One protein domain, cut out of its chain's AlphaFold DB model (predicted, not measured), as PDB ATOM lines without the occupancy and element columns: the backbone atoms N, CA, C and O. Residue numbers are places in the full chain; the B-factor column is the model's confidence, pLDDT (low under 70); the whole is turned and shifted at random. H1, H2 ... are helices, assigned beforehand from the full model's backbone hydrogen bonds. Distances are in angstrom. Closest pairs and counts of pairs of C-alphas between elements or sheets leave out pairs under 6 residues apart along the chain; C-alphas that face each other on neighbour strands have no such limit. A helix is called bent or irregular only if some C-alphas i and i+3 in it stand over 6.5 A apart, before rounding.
ATOM      1  N   PHE A   4     -61.150  23.174 -21.719       69.75
ATOM      2  CA  PHE A   4     -60.983  21.766 -21.374       69.75
ATOM      3  C   PHE A   4     -60.392  20.923 -22.519       69.75
ATOM      4  O   PHE A   4     -59.599  20.022 -22.262       69.75
ATOM      5  N   ASP A   5     -60.685  21.267 -23.775       77.81
ATOM      6  CA  ASP A   5     -60.222  20.522 -24.954       77.81
ATOM      7  C   ASP A   5     -58.700  20.664 -25.174       77.81
ATOM      8  O   ASP A   5     -58.093  19.861 -25.876       77.81
ATOM      9  N   LEU A   6     -58.064  21.660 -24.538       80.38
ATOM     10  CA  LEU A   6     -56.621  21.926 -24.634       80.38
ATOM     11  C   LEU A   6     -55.789  21.023 -23.707       80.38
ATOM     12  O   LEU A   6     -54.587  20.858 -23.922       80.38
ATOM     13  N   TYR A   7     -56.403  20.441 -22.669       79.69
ATOM     14  CA  TYR A   7     -55.687  19.675 -21.641       79.69
ATOM     15  C   TYR A   7     -54.966  18.445 -22.215       79.69
ATOM     16  O   TYR A   7     -53.762  18.325 -21.979       79.69
ATOM     17  N   PRO A   8     -55.613  17.560 -23.003       82.44
ATOM     18  CA  PRO A   8     -54.959  16.351 -23.509       82.44
ATOM     19  C   PRO A   8     -53.745  16.639 -24.395       82.44
ATOM     20  O   PRO A   8     -52.781  15.875 -24.395       82.44
ATOM     21  N   THR A   9     -53.775  17.749 -25.137       84.25
ATOM     22  CA  THR A   9     -52.714  18.138 -26.075       84.25
ATOM     23  C   THR A   9     -51.478  18.687 -25.364       84.25
ATOM     24  O   THR A   9     -50.366  18.530 -25.867       84.25
ATOM     25  N   LEU A  10     -51.658  19.298 -24.190       85.06
ATOM     26  CA  LEU A  10     -50.588  19.893 -23.382       85.06
ATOM     27  C   LEU A  10     -49.866  18.883 -22.480       85.06
ATOM     28  O   LEU A  10     -48.734  19.144 -22.065       85.06
ATOM     29  N   ILE A  11     -50.494  17.745 -22.179       86.50
ATOM     30  CA  ILE A  11     -49.925  16.688 -21.331       86.50
ATOM     31  C   ILE A  11     -48.681  16.077 -21.985       86.50
ATOM     32  O   ILE A  11     -48.677  15.749 -23.172       86.50
ATOM     33  N   ASN A  12     -47.616  15.887 -21.207       85.81
ATOM     34  CA  ASN A  12     -46.453  15.132 -21.656       85.81
ATOM     35  C   ASN A  12     -46.676  13.630 -21.417       85.81
ATOM     36  O   ASN A  12     -46.212  13.057 -20.430       85.81
ATOM     37  N   TRP A  13     -47.404  12.988 -22.334       83.19
ATOM     38  CA  TRP A  13     -47.750  11.565 -22.238       83.19
ATOM     39  C   TRP A  13     -46.523  10.658 -22.167       83.19
ATOM     40  O   TRP A  13     -46.531   9.687 -21.416       83.19
ATOM     41  N   MET A  14     -45.450  11.001 -22.884       82.88
ATOM     42  CA  MET A  14     -44.205  10.237 -22.843       82.88
ATOM     43  C   MET A  14     -43.576  10.273 -21.446       82.88
ATOM     44  O   MET A  14     -43.213   9.227 -20.910       82.88
ATOM     45  N   ALA A  15     -43.508  11.453 -20.817       83.12
ATOM     46  CA  ALA A  15     -42.997  11.580 -19.453       83.12
ATOM     47  C   ALA A  15     -43.856  10.804 -18.443       83.12
ATOM     48  O   ALA A  15     -43.306  10.141 -17.566       83.12
ATOM     49  N   ILE A  16     -45.185  10.826 -18.597       85.75
ATOM     50  CA  ILE A  16     -46.091  10.035 -17.753       85.75
ATOM     51  C   ILE A  16     -45.814   8.538 -17.927       85.75
ATOM     52  O   ILE A  16     -45.595   7.850 -16.935       85.75
ATOM     53  N   CYS A  17     -45.767   8.032 -19.161       86.50
ATOM     54  CA  CYS A  17     -45.503   6.617 -19.433       86.50
ATOM     55  C   CYS A  17     -44.150   6.159 -18.869       86.50
ATOM     56  O   CYS A  17     -44.077   5.122 -18.213       86.50
ATOM     57  N   LEU A  18     -43.087   6.945 -19.064       85.12
ATOM     58  CA  LEU A  18     -41.760   6.630 -18.526       85.12
ATOM     59  C   LEU A  18     -41.742   6.640 -16.995       85.12
ATOM     60  O   LEU A  18     -41.168   5.744 -16.373       85.12
ATOM     61  N   ALA A  19     -42.401   7.617 -16.376       82.12
ATOM     62  CA  ALA A  19     -42.470   7.689 -14.927       82.12
ATOM     63  C   ALA A  19     -43.301   6.537 -14.338       82.12
ATOM     64  O   ALA A  19     -42.932   6.009 -13.291       82.12
ATOM     65  N   LEU A  20     -44.363   6.093 -15.017       83.75
ATOM     66  CA  LEU A  20     -45.123   4.900 -14.633       83.75
ATOM     67  C   LEU A  20     -44.256   3.639 -14.662       83.75
ATOM     68  O   LEU A  20     -44.257   2.882 -13.694       83.75
ATOM     69  N   LEU A  21     -43.484   3.441 -15.734       84.25
ATOM     70  CA  LEU A  21     -42.568   2.304 -15.854       84.25
ATOM     71  C   LEU A  21     -41.526   2.296 -14.726       84.25
ATOM     72  O   LEU A  21     -41.293   1.254 -14.116       84.25
ATOM     73  N   PHE A  22     -40.955   3.457 -14.393       81.81
ATOM     74  CA  PHE A  22     -39.995   3.584 -13.294       81.81
ATOM     75  C   PHE A  22     -40.628   3.301 -11.924       81.81
ATOM     76  O   PHE A  22     -40.053   2.591 -11.102       81.81
ATOM     77  N   GLY A  23     -41.837   3.819 -11.688       78.31
ATOM     78  CA  GLY A  23     -42.571   3.588 -10.446       78.31
ATOM     79  C   GLY A  23     -42.939   2.119 -10.233       78.31
ATOM     80  O   GLY A  23     -42.868   1.645  -9.104       78.31
ATOM     81  N   LEU A  24     -43.299   1.401 -11.303       79.31
ATOM     82  CA  LEU A  24     -43.626  -0.030 -11.262       79.31
ATOM     83  C   LEU A  24     -42.392  -0.926 -11.113       79.31
ATOM     84  O   LEU A  24     -42.483  -1.967 -10.473       79.31
ATOM     85  N   TYR A  25     -41.250  -0.524 -11.675       79.56
ATOM     86  CA  TYR A  25     -39.984  -1.245 -11.516       79.56
ATOM     87  C   TYR A  25     -39.501  -1.262 -10.057       79.56
ATOM     88  O   TYR A  25     -38.847  -2.205  -9.613       79.56
ATOM     89  N   ILE A  26     -39.830  -0.220  -9.294       77.56
ATOM     90  CA  ILE A  26     -39.443  -0.100  -7.892       77.56
ATOM     91  C   ILE A  26     -40.514  -0.761  -7.018       77.56
ATOM     92  O   ILE A  26     -41.483  -0.133  -6.584       77.56
ATOM     93  N   GLU A  27     -40.300  -2.037  -6.696       70.00
ATOM     94  CA  GLU A  27     -41.116  -2.797  -5.742       70.00
ATOM     95  C   GLU A  27     -40.800  -2.412  -4.284       70.00
ATOM     96  O   GLU A  27     -40.355  -3.215  -3.464       70.00
ATOM     97  N   TYR A  28     -41.022  -1.143  -3.944       78.31
ATOM     98  CA  TYR A  28     -40.808  -0.605  -2.603       78.31
ATOM     99  C   TYR A  28     -42.130  -0.167  -1.966       78.31
ATOM    100  O   TYR A  28     -43.072   0.241  -2.652       78.31
ATOM    101  N   LYS A  29     -42.222  -0.241  -0.635       78.00
ATOM    102  CA  LYS A  29     -43.383   0.227   0.137       78.00
ATOM    103  C   LYS A  29     -42.937   1.254   1.169       78.00
ATOM    104  O   LYS A  29     -41.982   1.018   1.903       78.00
ATOM    105  N   ILE A  30     -43.675   2.354   1.264       75.44
ATOM    106  CA  ILE A  30     -43.476   3.415   2.255       75.44
ATOM    107  C   ILE A  30     -44.692   3.405   3.179       75.44
ATOM    108  O   ILE A  30     -45.810   3.624   2.719       75.44
ATOM    109  N   TYR A  31     -44.498   3.100   4.466       81.06
ATOM    110  CA  TYR A  31     -45.587   2.996   5.457       81.06
ATOM    111  C   TYR A  31     -46.769   2.107   4.997       81.06
ATOM    112  O   TYR A  31     -47.929   2.405   5.258       81.06
ATOM    113  N   GLY A  32     -46.480   1.019   4.270       82.06
ATOM    114  CA  GLY A  32     -47.490   0.094   3.735       82.06
ATOM    115  C   GLY A  32     -48.119   0.506   2.397       82.06
ATOM    116  O   GLY A  32     -48.786  -0.317   1.772       82.06
ATOM    117  N   VAL A  33     -47.861   1.722   1.910       80.25
ATOM    118  CA  VAL A  33     -48.334   2.202   0.605       80.25
ATOM    119  C   VAL A  33     -47.313   1.845  -0.484       80.25
ATOM    120  O   VAL A  33     -46.120   2.118  -0.307       80.25
ATOM    121  N   PRO A  34     -47.734   1.248  -1.615       85.00
ATOM    122  CA  PRO A  34     -46.843   0.992  -2.743       85.00
ATOM    123  C   PRO A  34     -46.205   2.282  -3.262       85.00
ATOM    124  O   PRO A  34     -46.904   3.259  -3.541       85.00
ATOM    125  N   PHE A  35     -44.885   2.278  -3.438       83.88
ATOM    126  CA  PHE A  35     -44.141   3.421  -3.970       83.88
ATOM    127  C   PHE A  35     -44.692   3.861  -5.330       83.88
ATOM    128  O   PHE A  35     -44.898   5.052  -5.538       83.88
ATOM    129  N   ALA A  36     -45.041   2.908  -6.201       84.25
ATOM    130  CA  ALA A  36     -45.669   3.172  -7.494       84.25
ATOM    131  C   ALA A  36     -46.923   4.063  -7.396       84.25
ATOM    132  O   ALA A  36     -47.119   4.939  -8.233       84.25
ATOM    133  N   LEU A  37     -47.758   3.873  -6.365       83.56
ATOM    134  CA  LEU A  37     -48.965   4.680  -6.137       83.56
ATOM    135  C   LEU A  37     -48.619   6.110  -5.728       83.56
ATOM    136  O   LEU A  37     -49.163   7.059  -6.289       83.56
ATOM    137  N   ILE A  38     -47.694   6.268  -4.780       86.44
ATOM    138  CA  ILE A  38     -47.218   7.590  -4.348       86.44
ATOM    139  C   ILE A  38     -46.596   8.324  -5.539       86.44
ATOM    140  O   ILE A  38     -46.935   9.472  -5.821       86.44
ATOM    141  N   TRP A  39     -45.733   7.633  -6.275       86.62
ATOM    142  CA  TRP A  39     -45.063   8.141  -7.462       86.62
ATOM    143  C   TRP A  39     -46.054   8.576  -8.547       86.62
ATOM    144  O   TRP A  39     -45.950   9.687  -9.066       86.62
ATOM    145  N   MET A  40     -47.074   7.760  -8.827       86.19
ATOM    146  CA  MET A  40     -48.159   8.107  -9.750       86.19
ATOM    147  C   MET A  40     -48.858   9.410  -9.372       86.19
ATOM    148  O   MET A  40     -49.066  10.264 -10.234       86.19
ATOM    149  N   LEU A  41     -49.193   9.587  -8.093       88.50
ATOM    150  CA  LEU A  41     -49.854  10.801  -7.616       88.50
ATOM    151  C   LEU A  41     -48.977  12.043  -7.807       88.50
ATOM    152  O   LEU A  41     -49.485  13.080  -8.234       88.50
ATOM    153  N   PHE A  42     -47.669  11.940  -7.555       88.56
ATOM    154  CA  PHE A  42     -46.736  13.048  -7.782       88.56
ATOM    155  C   PHE A  42     -46.638  13.435  -9.258       88.56
ATOM    156  O   PHE A  42     -46.712  14.620  -9.583       88.56
ATOM    157  N   ILE A  43     -46.516  12.453 -10.152       89.12
ATOM    158  CA  ILE A  43     -46.407  12.699 -11.595       89.12
ATOM    159  C   ILE A  43     -47.697  13.305 -12.148       89.12
ATOM    160  O   ILE A  43     -47.653  14.333 -12.825       89.12
ATOM    161  N   LEU A  44     -48.850  12.718 -11.818       88.38
ATOM    162  CA  LEU A  44     -50.149  13.217 -12.271       88.38
ATOM    163  C   LEU A  44     -50.444  14.608 -11.705       88.38
ATOM    164  O   LEU A  44     -50.899  15.481 -12.440       88.38
ATOM    165  N   GLY A  45     -50.147  14.843 -10.424       89.81
ATOM    166  CA  GLY A  45     -50.316  16.149  -9.791       89.81
ATOM    167  C   GLY A  45     -49.403  17.220 -10.394       89.81
ATOM    168  O   GLY A  45     -49.854  18.337 -10.652       89.81
ATOM    169  N   GLY A  46     -48.142  16.877 -10.667       88.38
ATOM    170  CA  GLY A  46     -47.175  17.771 -11.305       88.38
ATOM    171  C   GLY A  46     -47.586  18.164 -12.724       88.38
ATOM    172  O   GLY A  46     -47.621  19.354 -13.049       88.38
ATOM    173  N   GLU A  47     -47.974  17.186 -13.546       88.75
ATOM    174  CA  GLU A  47     -48.469  17.440 -14.903       88.75
ATOM    175  C   GLU A  47     -49.785  18.224 -14.892       88.75
ATOM    176  O   GLU A  47     -49.920  19.205 -15.624       88.75
ATOM    177  N   TRP A  48     -50.729  17.874 -14.015       89.19
ATOM    178  CA  TRP A  48     -51.979  18.619 -13.860       89.19
ATOM    179  C   TRP A  48     -51.733  20.082 -13.483       89.19
ATOM    180  O   TRP A  48     -52.319  20.988 -14.084       89.19
ATOM    181  N   TYR A  49     -50.843  20.329 -12.516       90.56
ATOM    182  CA  TYR A  49     -50.452  21.677 -12.115       90.56
ATOM    183  C   TYR A  49     -49.840  22.445 -13.291       90.56
ATOM    184  O   TYR A  49     -50.276  23.558 -13.593       90.56
ATOM    185  N   ARG A  50     -48.880  21.838 -14.001       91.12
ATOM    186  CA  ARG A  50     -48.226  22.433 -15.175       91.12
ATOM    187  C   ARG A  50     -49.241  22.817 -16.254       91.12
ATOM    188  O   ARG A  50     -49.273  23.972 -16.677       91.12
ATOM    189  N   VAL A  51     -50.100  21.880 -16.655       90.81
ATOM    190  CA  VAL A  51     -51.104  22.083 -17.711       90.81
ATOM    191  C   VAL A  51     -52.124  23.144 -17.303       90.81
ATOM    192  O   VAL A  51     -52.393  24.058 -18.080       90.81
ATOM    193  N   SER A  52     -52.623  23.099 -16.066       88.94
ATOM    194  CA  SER A  52     -53.572  24.097 -15.556       88.94
ATOM    195  C   SER A  52     -52.993  25.514 -15.607       88.94
ATOM    196  O   SER A  52     -53.687  26.467 -15.962       88.94
ATOM    197  N   ARG A  53     -51.703  25.677 -15.284       89.88
ATOM    198  CA  ARG A  53     -51.008  26.972 -15.376       89.88
ATOM    199  C   ARG A  53     -50.888  27.456 -16.818       89.88
ATOM    200  O   ARG A  53     -51.110  28.642 -17.049       89.88
ATOM    201  N   ILE A  54     -50.591  26.559 -17.758       90.25
ATOM    202  CA  ILE A  54     -50.532  26.892 -19.186       90.25
ATOM    203  C   ILE A  54     -51.907  27.353 -19.668       90.25
ATOM    204  O   ILE A  54     -52.042  28.490 -20.109       90.25
ATOM    205  N   VAL A  55     -52.947  26.534 -19.492       88.75
ATOM    206  CA  VAL A  55     -54.316  26.835 -19.953       88.75
ATOM    207  C   VAL A  55     -54.847  28.157 -19.390       88.75
ATOM    208  O   VAL A  55     -55.553  28.890 -20.082       88.75
ATOM    209  N   ASN A  56     -54.500  28.492 -18.148       88.94
ATOM    210  CA  ASN A  56     -54.922  29.748 -17.530       88.94
ATOM    211  C   ASN A  56     -54.228  30.991 -18.107       88.94
ATOM    212  O   ASN A  56     -54.796  32.076 -18.000       88.94
ATOM    213  N   GLN A  57     -53.039  30.850 -18.698       88.88
ATOM    214  CA  GLN A  57     -52.243  31.962 -19.237       88.88
ATOM    215  C   GLN A  57     -52.180  32.009 -20.770       88.88
ATOM    216  O   GLN A  57     -51.598  32.939 -21.329       88.88
ATOM    217  N   LEU A  58     -52.781  31.037 -21.458       87.88
ATOM    218  CA  LEU A  58     -52.962  31.094 -22.905       87.88
ATOM    219  C   LEU A  58     -53.927  32.220 -23.293       87.88
ATOM    220  O   LEU A  58     -54.907  32.495 -22.586       87.88
ATOM    221  N   ALA A  59     -53.659  32.844 -24.441       84.88
ATOM    222  CA  ALA A  59     -54.586  33.794 -25.040       84.88
ATOM    223  C   ALA A  59     -55.940  33.104 -25.334       84.88
ATOM    224  O   ALA A  59     -55.981  31.908 -25.636       84.88
ATOM    225  N   PRO A  60     -57.073  33.823 -25.235       80.38
ATOM    226  CA  PRO A  60     -58.405  33.229 -25.382       80.38
ATOM    227  C   PRO A  60     -58.671  32.626 -26.771       80.38
ATOM    228  O   PRO A  60     -59.574  31.806 -26.913       80.38
ATOM    229  N   GLU A  61     -57.881  33.017 -27.766       83.88
ATOM    230  CA  GLU A  61     -57.990  32.640 -29.180       83.88
ATOM    231  C   GLU A  61     -57.123  31.427 -29.556       83.88
ATOM    232  O   GLU A  61     -57.194  30.950 -30.687       83.88
ATOM    233  N   VAL A  62     -56.333  30.893 -28.616       83.31
ATOM    234  CA  VAL A  62     -55.467  29.739 -28.885       83.31
ATOM    235  C   VAL A  62     -56.298  28.494 -29.195       83.31
ATOM    236  O   VAL A  62     -57.170  28.095 -28.416       83.31
ATOM    237  N   THR A  63     -55.995  27.849 -30.322       84.75
ATOM    238  CA  THR A  63     -56.654  26.611 -30.762       84.75
ATOM    239  C   THR A  63     -55.805  25.372 -30.480       84.75
ATOM    240  O   THR A  63     -54.590  25.450 -30.286       84.75
ATOM    241  N   VAL A  64     -56.440  24.195 -30.489       85.38
ATOM    242  CA  VAL A  64     -55.741  22.904 -30.352       85.38
ATOM    243  C   VAL A  64     -54.677  22.735 -31.441       85.38
ATOM    244  O   VAL A  64     -53.559  22.331 -31.132       85.38
ATOM    245  N   ASP A  65     -54.983  23.108 -32.685       84.25
ATOM    246  CA  ASP A  65     -54.064  22.966 -33.821       84.25
ATOM    247  C   ASP A  65     -52.795  23.811 -33.653       84.25
ATOM    248  O   ASP A  65     -51.706  23.374 -34.020       84.25
ATOM    249  N   GLN A  66     -52.909  25.005 -33.062       84.44
ATOM    250  CA  GLN A  66     -51.749  25.849 -32.755       84.44
ATOM    251  C   GLN A  66     -50.852  25.198 -31.703       84.44
ATOM    252  O   GLN A  66     -49.636  25.165 -31.863       84.44
ATOM    253  N   ILE A  67     -51.444  24.616 -30.659       86.81
ATOM    254  CA  ILE A  67     -50.690  23.876 -29.643       86.81
ATOM    255  C   ILE A  67     -50.006  22.654 -30.272       86.81
ATOM    256  O   ILE A  67     -48.829  22.406 -30.013       86.81
ATOM    257  N   GLN A  68     -50.719  21.896 -31.110       85.56
ATOM    258  CA  GLN A  68     -50.152  20.741 -31.809       85.56
ATOM    259  C   GLN A  68     -48.995  21.147 -32.720       85.56
ATOM    260  O   GLN A  68     -47.960  20.486 -32.697       85.56
ATOM    261  N   LYS A  69     -49.138  22.245 -33.467       85.12
ATOM    262  CA  LYS A  69     -48.087  22.778 -34.335       85.12
ATOM    263  C   LYS A  69     -46.857  23.231 -33.544       85.12
ATOM    264  O   LYS A  69     -45.736  22.907 -33.930       85.12
ATOM    265  N   TYR A  70     -47.063  23.911 -32.417       86.50
ATOM    266  CA  TYR A  70     -45.971  24.355 -31.555       86.50
ATOM    267  C   TYR A  70     -45.112  23.186 -31.056       86.50
ATOM    268  O   TYR A  70     -43.888  23.312 -30.991       86.50
ATOM    269  N   TYR A  71     -45.732  22.047 -30.726       85.00
ATOM    270  CA  TYR A  71     -45.011  20.851 -30.273       85.00
ATOM    271  C   TYR A  71     -44.542  19.934 -31.405       85.00
ATOM    272  O   TYR A  71     -43.545  19.246 -31.223       85.00
ATOM    273  N   SER A  72     -45.188  19.933 -32.574       82.19
ATOM    274  CA  SER A  72     -44.777  19.070 -33.690       82.19
ATOM    275  C   SER A  72     -43.413  19.442 -34.272       82.19
ATOM    276  O   SER A  72     -42.749  18.588 -34.852       82.19
ATOM    277  N   GLY A  73     -42.983  20.699 -34.112       73.12
ATOM    278  CA  GLY A  73     -41.658  21.152 -34.538       73.12
ATOM    279  C   GLY A  73     -40.511  20.672 -33.644       73.12
ATOM    280  O   GLY A  73     -39.389  20.562 -34.127       73.12
ATOM    281  N   ASP A  74     -40.778  20.409 -32.361       81.31
ATOM    282  CA  ASP A  74     -39.803  19.902 -31.390       81.31
ATOM    283  C   ASP A  74     -40.523  19.461 -30.101       81.31
ATOM    284  O   ASP A  74     -40.914  20.289 -29.270       81.31
ATOM    285  N   ASP A  75     -40.677  18.150 -29.905       77.00
ATOM    286  CA  ASP A  75     -41.339  17.596 -28.718       77.00
ATOM    287  C   ASP A  75     -40.576  17.902 -27.415       77.00
ATOM    288  O   ASP A  75     -41.182  17.906 -26.335       77.00
ATOM    289  N   ALA A  76     -39.280  18.252 -27.480       81.56
ATOM    290  CA  ALA A  76     -38.522  18.688 -26.306       81.56
ATOM    291  C   ALA A  76     -39.089  19.982 -25.699       81.56
ATOM    292  O   ALA A  76     -38.907  20.238 -24.504       81.56
ATOM    293  N   ARG A  77     -39.869  20.759 -26.466       83.44
ATOM    294  CA  ARG A  77     -40.590  21.942 -25.970       83.44
ATOM    295  C   ARG A  77     -41.560  21.614 -24.833       83.44
ATOM    296  O   ARG A  77     -41.822  22.485 -24.004       83.44
ATOM    297  N   ARG A  78     -42.063  20.374 -24.732       82.75
ATOM    298  CA  ARG A  78     -42.919  19.931 -23.607       82.75
ATOM    299  C   ARG A  78     -42.173  19.901 -22.271       82.75
ATOM    300  O   ARG A  78     -42.818  19.958 -21.224       82.75
ATOM    301  N   SER A  79     -40.843  19.851 -22.311       81.75
ATOM    302  CA  SER A  79     -39.956  19.829 -21.143       81.75
ATOM    303  C   SER A  79     -39.515  21.224 -20.690       81.75
ATOM    304  O   SER A  79     -38.923  21.357 -19.620       81.75
ATOM    305  N   LEU A  80     -39.794  22.271 -21.475       85.94
ATOM    306  CA  LEU A  80     -39.483  23.650 -21.090       85.94
ATOM    307  C   LEU A  80     -40.297  24.083 -19.861       85.94
ATOM    308  O   LEU A  80     -41.381  23.546 -19.616       85.94
ATOM    309  N   PRO A  81     -39.853  25.092 -19.096       87.31
ATOM    310  CA  PRO A  81     -40.683  25.698 -18.065       87.31
ATOM    311  C   PRO A  81     -42.037  26.145 -18.631       87.31
ATOM    312  O   PRO A  81     -42.128  26.688 -19.731       87.31
ATOM    313  N   TRP A  82     -43.110  25.960 -17.858       88.00
ATOM    314  CA  TRP A  82     -44.478  26.235 -18.321       88.00
ATOM    315  C   TRP A  82     -44.677  27.675 -18.830       88.00
ATOM    316  O   TRP A  82     -45.484  27.902 -19.727       88.00
ATOM    317  N   ARG A  83     -43.925  28.647 -18.292       88.31
ATOM    318  CA  ARG A  83     -43.945  30.052 -18.738       88.31
ATOM    319  C   ARG A  83     -43.440  30.206 -20.170       88.31
ATOM    320  O   ARG A  83     -44.036  30.950 -20.945       88.31
ATOM    321  N   ASP A  84     -42.376  29.492 -20.516       87.69
ATOM    322  CA  ASP A  84     -41.773  29.547 -21.847       87.69
ATOM    323  C   ASP A  84     -42.654  28.834 -22.871       87.69
ATOM    324  O   ASP A  84     -42.820  29.329 -23.982       87.69
ATOM    325  N   GLN A  85     -43.313  27.740 -22.468       89.69
ATOM    326  CA  GLN A  85     -44.330  27.080 -23.290       89.69
ATOM    327  C   GLN A  85     -45.491  28.030 -23.615       89.69
ATOM    328  O   GLN A  85     -45.857  28.172 -24.777       89.69
ATOM    329  N   VAL A  86     -46.034  28.735 -22.614       89.38
ATOM    330  CA  VAL A  86     -47.090  29.744 -22.826       89.38
ATOM    331  C   VAL A  86     -46.615  30.847 -23.769       89.38
ATOM    332  O   VAL A  86     -47.344  31.216 -24.686       89.38
ATOM    333  N   ARG A  87     -45.396  31.367 -23.563       87.88
ATOM    334  CA  ARG A  87     -44.836  32.419 -24.419       87.88
ATOM    335  C   ARG A  87     -44.705  31.946 -25.864       87.88
ATOM    336  O   ARG A  87     -45.128  32.669 -26.756       87.88
ATOM    337  N   GLY A  88     -44.166  30.748 -26.080       87.06
ATOM    338  CA  GLY A  88     -44.000  30.166 -27.409       87.06
ATOM    339  C   GLY A  88     -45.333  29.931 -28.119       87.06
ATOM    340  O   GLY A  88     -45.498  30.365 -29.256       87.06
ATOM    341  N   ILE A  89     -46.314  29.343 -27.427       86.81
ATOM    342  CA  ILE A  89     -47.652  29.102 -27.991       86.81
ATOM    343  C   ILE A  89     -48.334  30.430 -28.353       86.81
ATOM    344  O   ILE A  89     -48.834  30.578 -29.463       86.81
ATOM    345  N   ASN A  90     -48.310  31.420 -27.453       85.75
ATOM    346  CA  ASN A  90     -48.912  32.731 -27.716       85.75
ATOM    347  C   ASN A  90     -48.178  33.502 -28.832       85.75
ATOM    348  O   ASN A  90     -48.813  34.260 -29.562       85.75
ATOM    349  N   GLN A  91     -46.859  33.333 -28.979       82.44
ATOM    350  CA  GLN A  91     -46.089  33.945 -30.067       82.44
ATOM    351  C   GLN A  91     -46.463  33.356 -31.430       82.44
ATOM    352  O   GLN A  91     -46.647  34.123 -32.371       82.44
ATOM    353  N   GLU A  92     -46.662  32.036 -31.526       72.69
ATOM    354  CA  GLU A  92     -47.171  31.417 -32.760       72.69
ATOM    355  C   GLU A  92     -48.579  31.922 -33.128       72.69
ATOM    356  O   GLU A  92     -48.899  32.046 -34.314       72.69
ATOM    357  N   THR A  93     -49.404  32.273 -32.133       58.31
ATOM    358  CA  THR A  93     -50.694  32.950 -32.343       58.31
ATOM    359  C   THR A  93     -50.511  34.399 -32.820       58.31
ATOM    360  O   THR A  93     -51.177  34.812 -33.768       58.31
ATOM    361  N   GLY A  94     -49.587  35.156 -32.217       54.34
ATOM    362  CA  GLY A  94     -49.326  36.565 -32.546       54.34
ATOM    363  C   GLY A  94     -48.786  36.786 -33.960       54.34
ATOM    364  O   GLY A  94     -49.243  37.693 -34.649       54.34
ATOM    365  N   THR A  95     -47.909  35.905 -34.450       52.31
ATOM    366  CA  THR A  95     -47.344  35.998 -35.813       52.31
ATOM    367  C   THR A  95     -48.350  35.774 -36.948       52.31
ATOM    368  O   THR A  95     -48.003  35.978 -38.104       52.31
ATOM    369  N   LYS A  96     -49.587  35.344 -36.660       49.72
ATOM    370  CA  LYS A  96     -50.659  35.248 -37.671       49.72
ATOM    371  C   LYS A  96     -51.648  36.417 -37.649       49.72
ATOM    372  O   LYS A  96     -52.445  36.515 -38.575       49.72
TER     373      LYS A  96
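This is residues 4 to 96 of the 102 residues of an uncharacterized protein of Gimesia sp (UniProt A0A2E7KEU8). What does this model look like? It is a long helical hairpin with a head of short helices at one end: H2 and H3 run side by side as the arm, and the longer H3 goes on into the head, where H1 and H6 pack on its residues 50 to 57. H4 packs on both H1 and H6, and the short H5 sits beside them in the head. What is it made of, and how large is it? The printed part has 93 residues with six named helices, H1 to H6 in order along the chain, and no named strand; the class is all helix. It is loose, with a radius of gyration of the C-alphas of 15.7 A and spans of 54 by 23 by 20 A, the length made by the hairpin arm and the head in line.

Where do the first helices run? H1, residues 4 to 10, begins with C-alpha 4 at (-60.983, 21.766, -21.374); it is only just irregular, with C-alphas 5 and 8 6.9 A apart. H2, residues 13 to 25, is 18.4 A long, and H3, residues 35 to 57, is 33.4 A long, from C-alpha 35 at (-44.141, 3.421, -3.970). Where do the others run? H4 holds residues 64 to 72 and is 12.1 A long, and H5 holds residues 75 to 79. H6, residues 82 to 94, is 18.2 A long and ends with C-alpha 94 at (-49.326, 36.565, -32.546).

What touches the hub, H3? H1 touches H3 at its residues 51 to 55 alone, closest at the C-alphas of Leu 10 and Val 51, 6.1 A apart, at a steep tilt of 65 degrees. H2 and H3 form a hairpin, at a shallow tilt of 15 degrees, opposite ways, and their closest C-alphas are those of Gly 23 and Ala 36, 4.3 A apart. H6 touches H3 with residues 82 to 86 alone, closest at Ile 54 and Val 86, whose C-alphas are 5.8 A apart, at a tilt of 36 degrees, only just steep. Where are H4 and H5? H4 touches H1 at a shallow tilt of 6 degrees, the closest C-alphas being those of Leu 6 and Val 64, 5.9 A apart, and touches H6 at a steep tilt of 66 degrees, with C-alphas of Tyr 70 and Ile 89 6.2 A apart as the closest. H5 is near H2, and is close but not clearly touching to H4, with the C-alphas of Tyr 71 and Arg 77 6.3 A apart as the closest. Are the helix backbones complete? Every O i to N i+4 pair is within hydrogen-bond range in H2, H3, H4 and H6, against 1 of 3 in H1 and 0 of 1 in H5, where O i to N i+3 pairs within range are 3 of 4 and 2 of 2.

How far does it reach, and is it cut? The two C-alphas farthest apart, those of Gly 32 and Lys 96, are 54.4 A apart, and the printed part has no cut. Are there long links? No link is long; H2 to H3, with 9 residues, is short, and in it residues 29 to 30 pair with residues 33 to 34, antiparallel. Where is confidence low? Residue 4 and residues 93 to 96 are under 70 in pLDDT, and the mean of the printed part is 82.9.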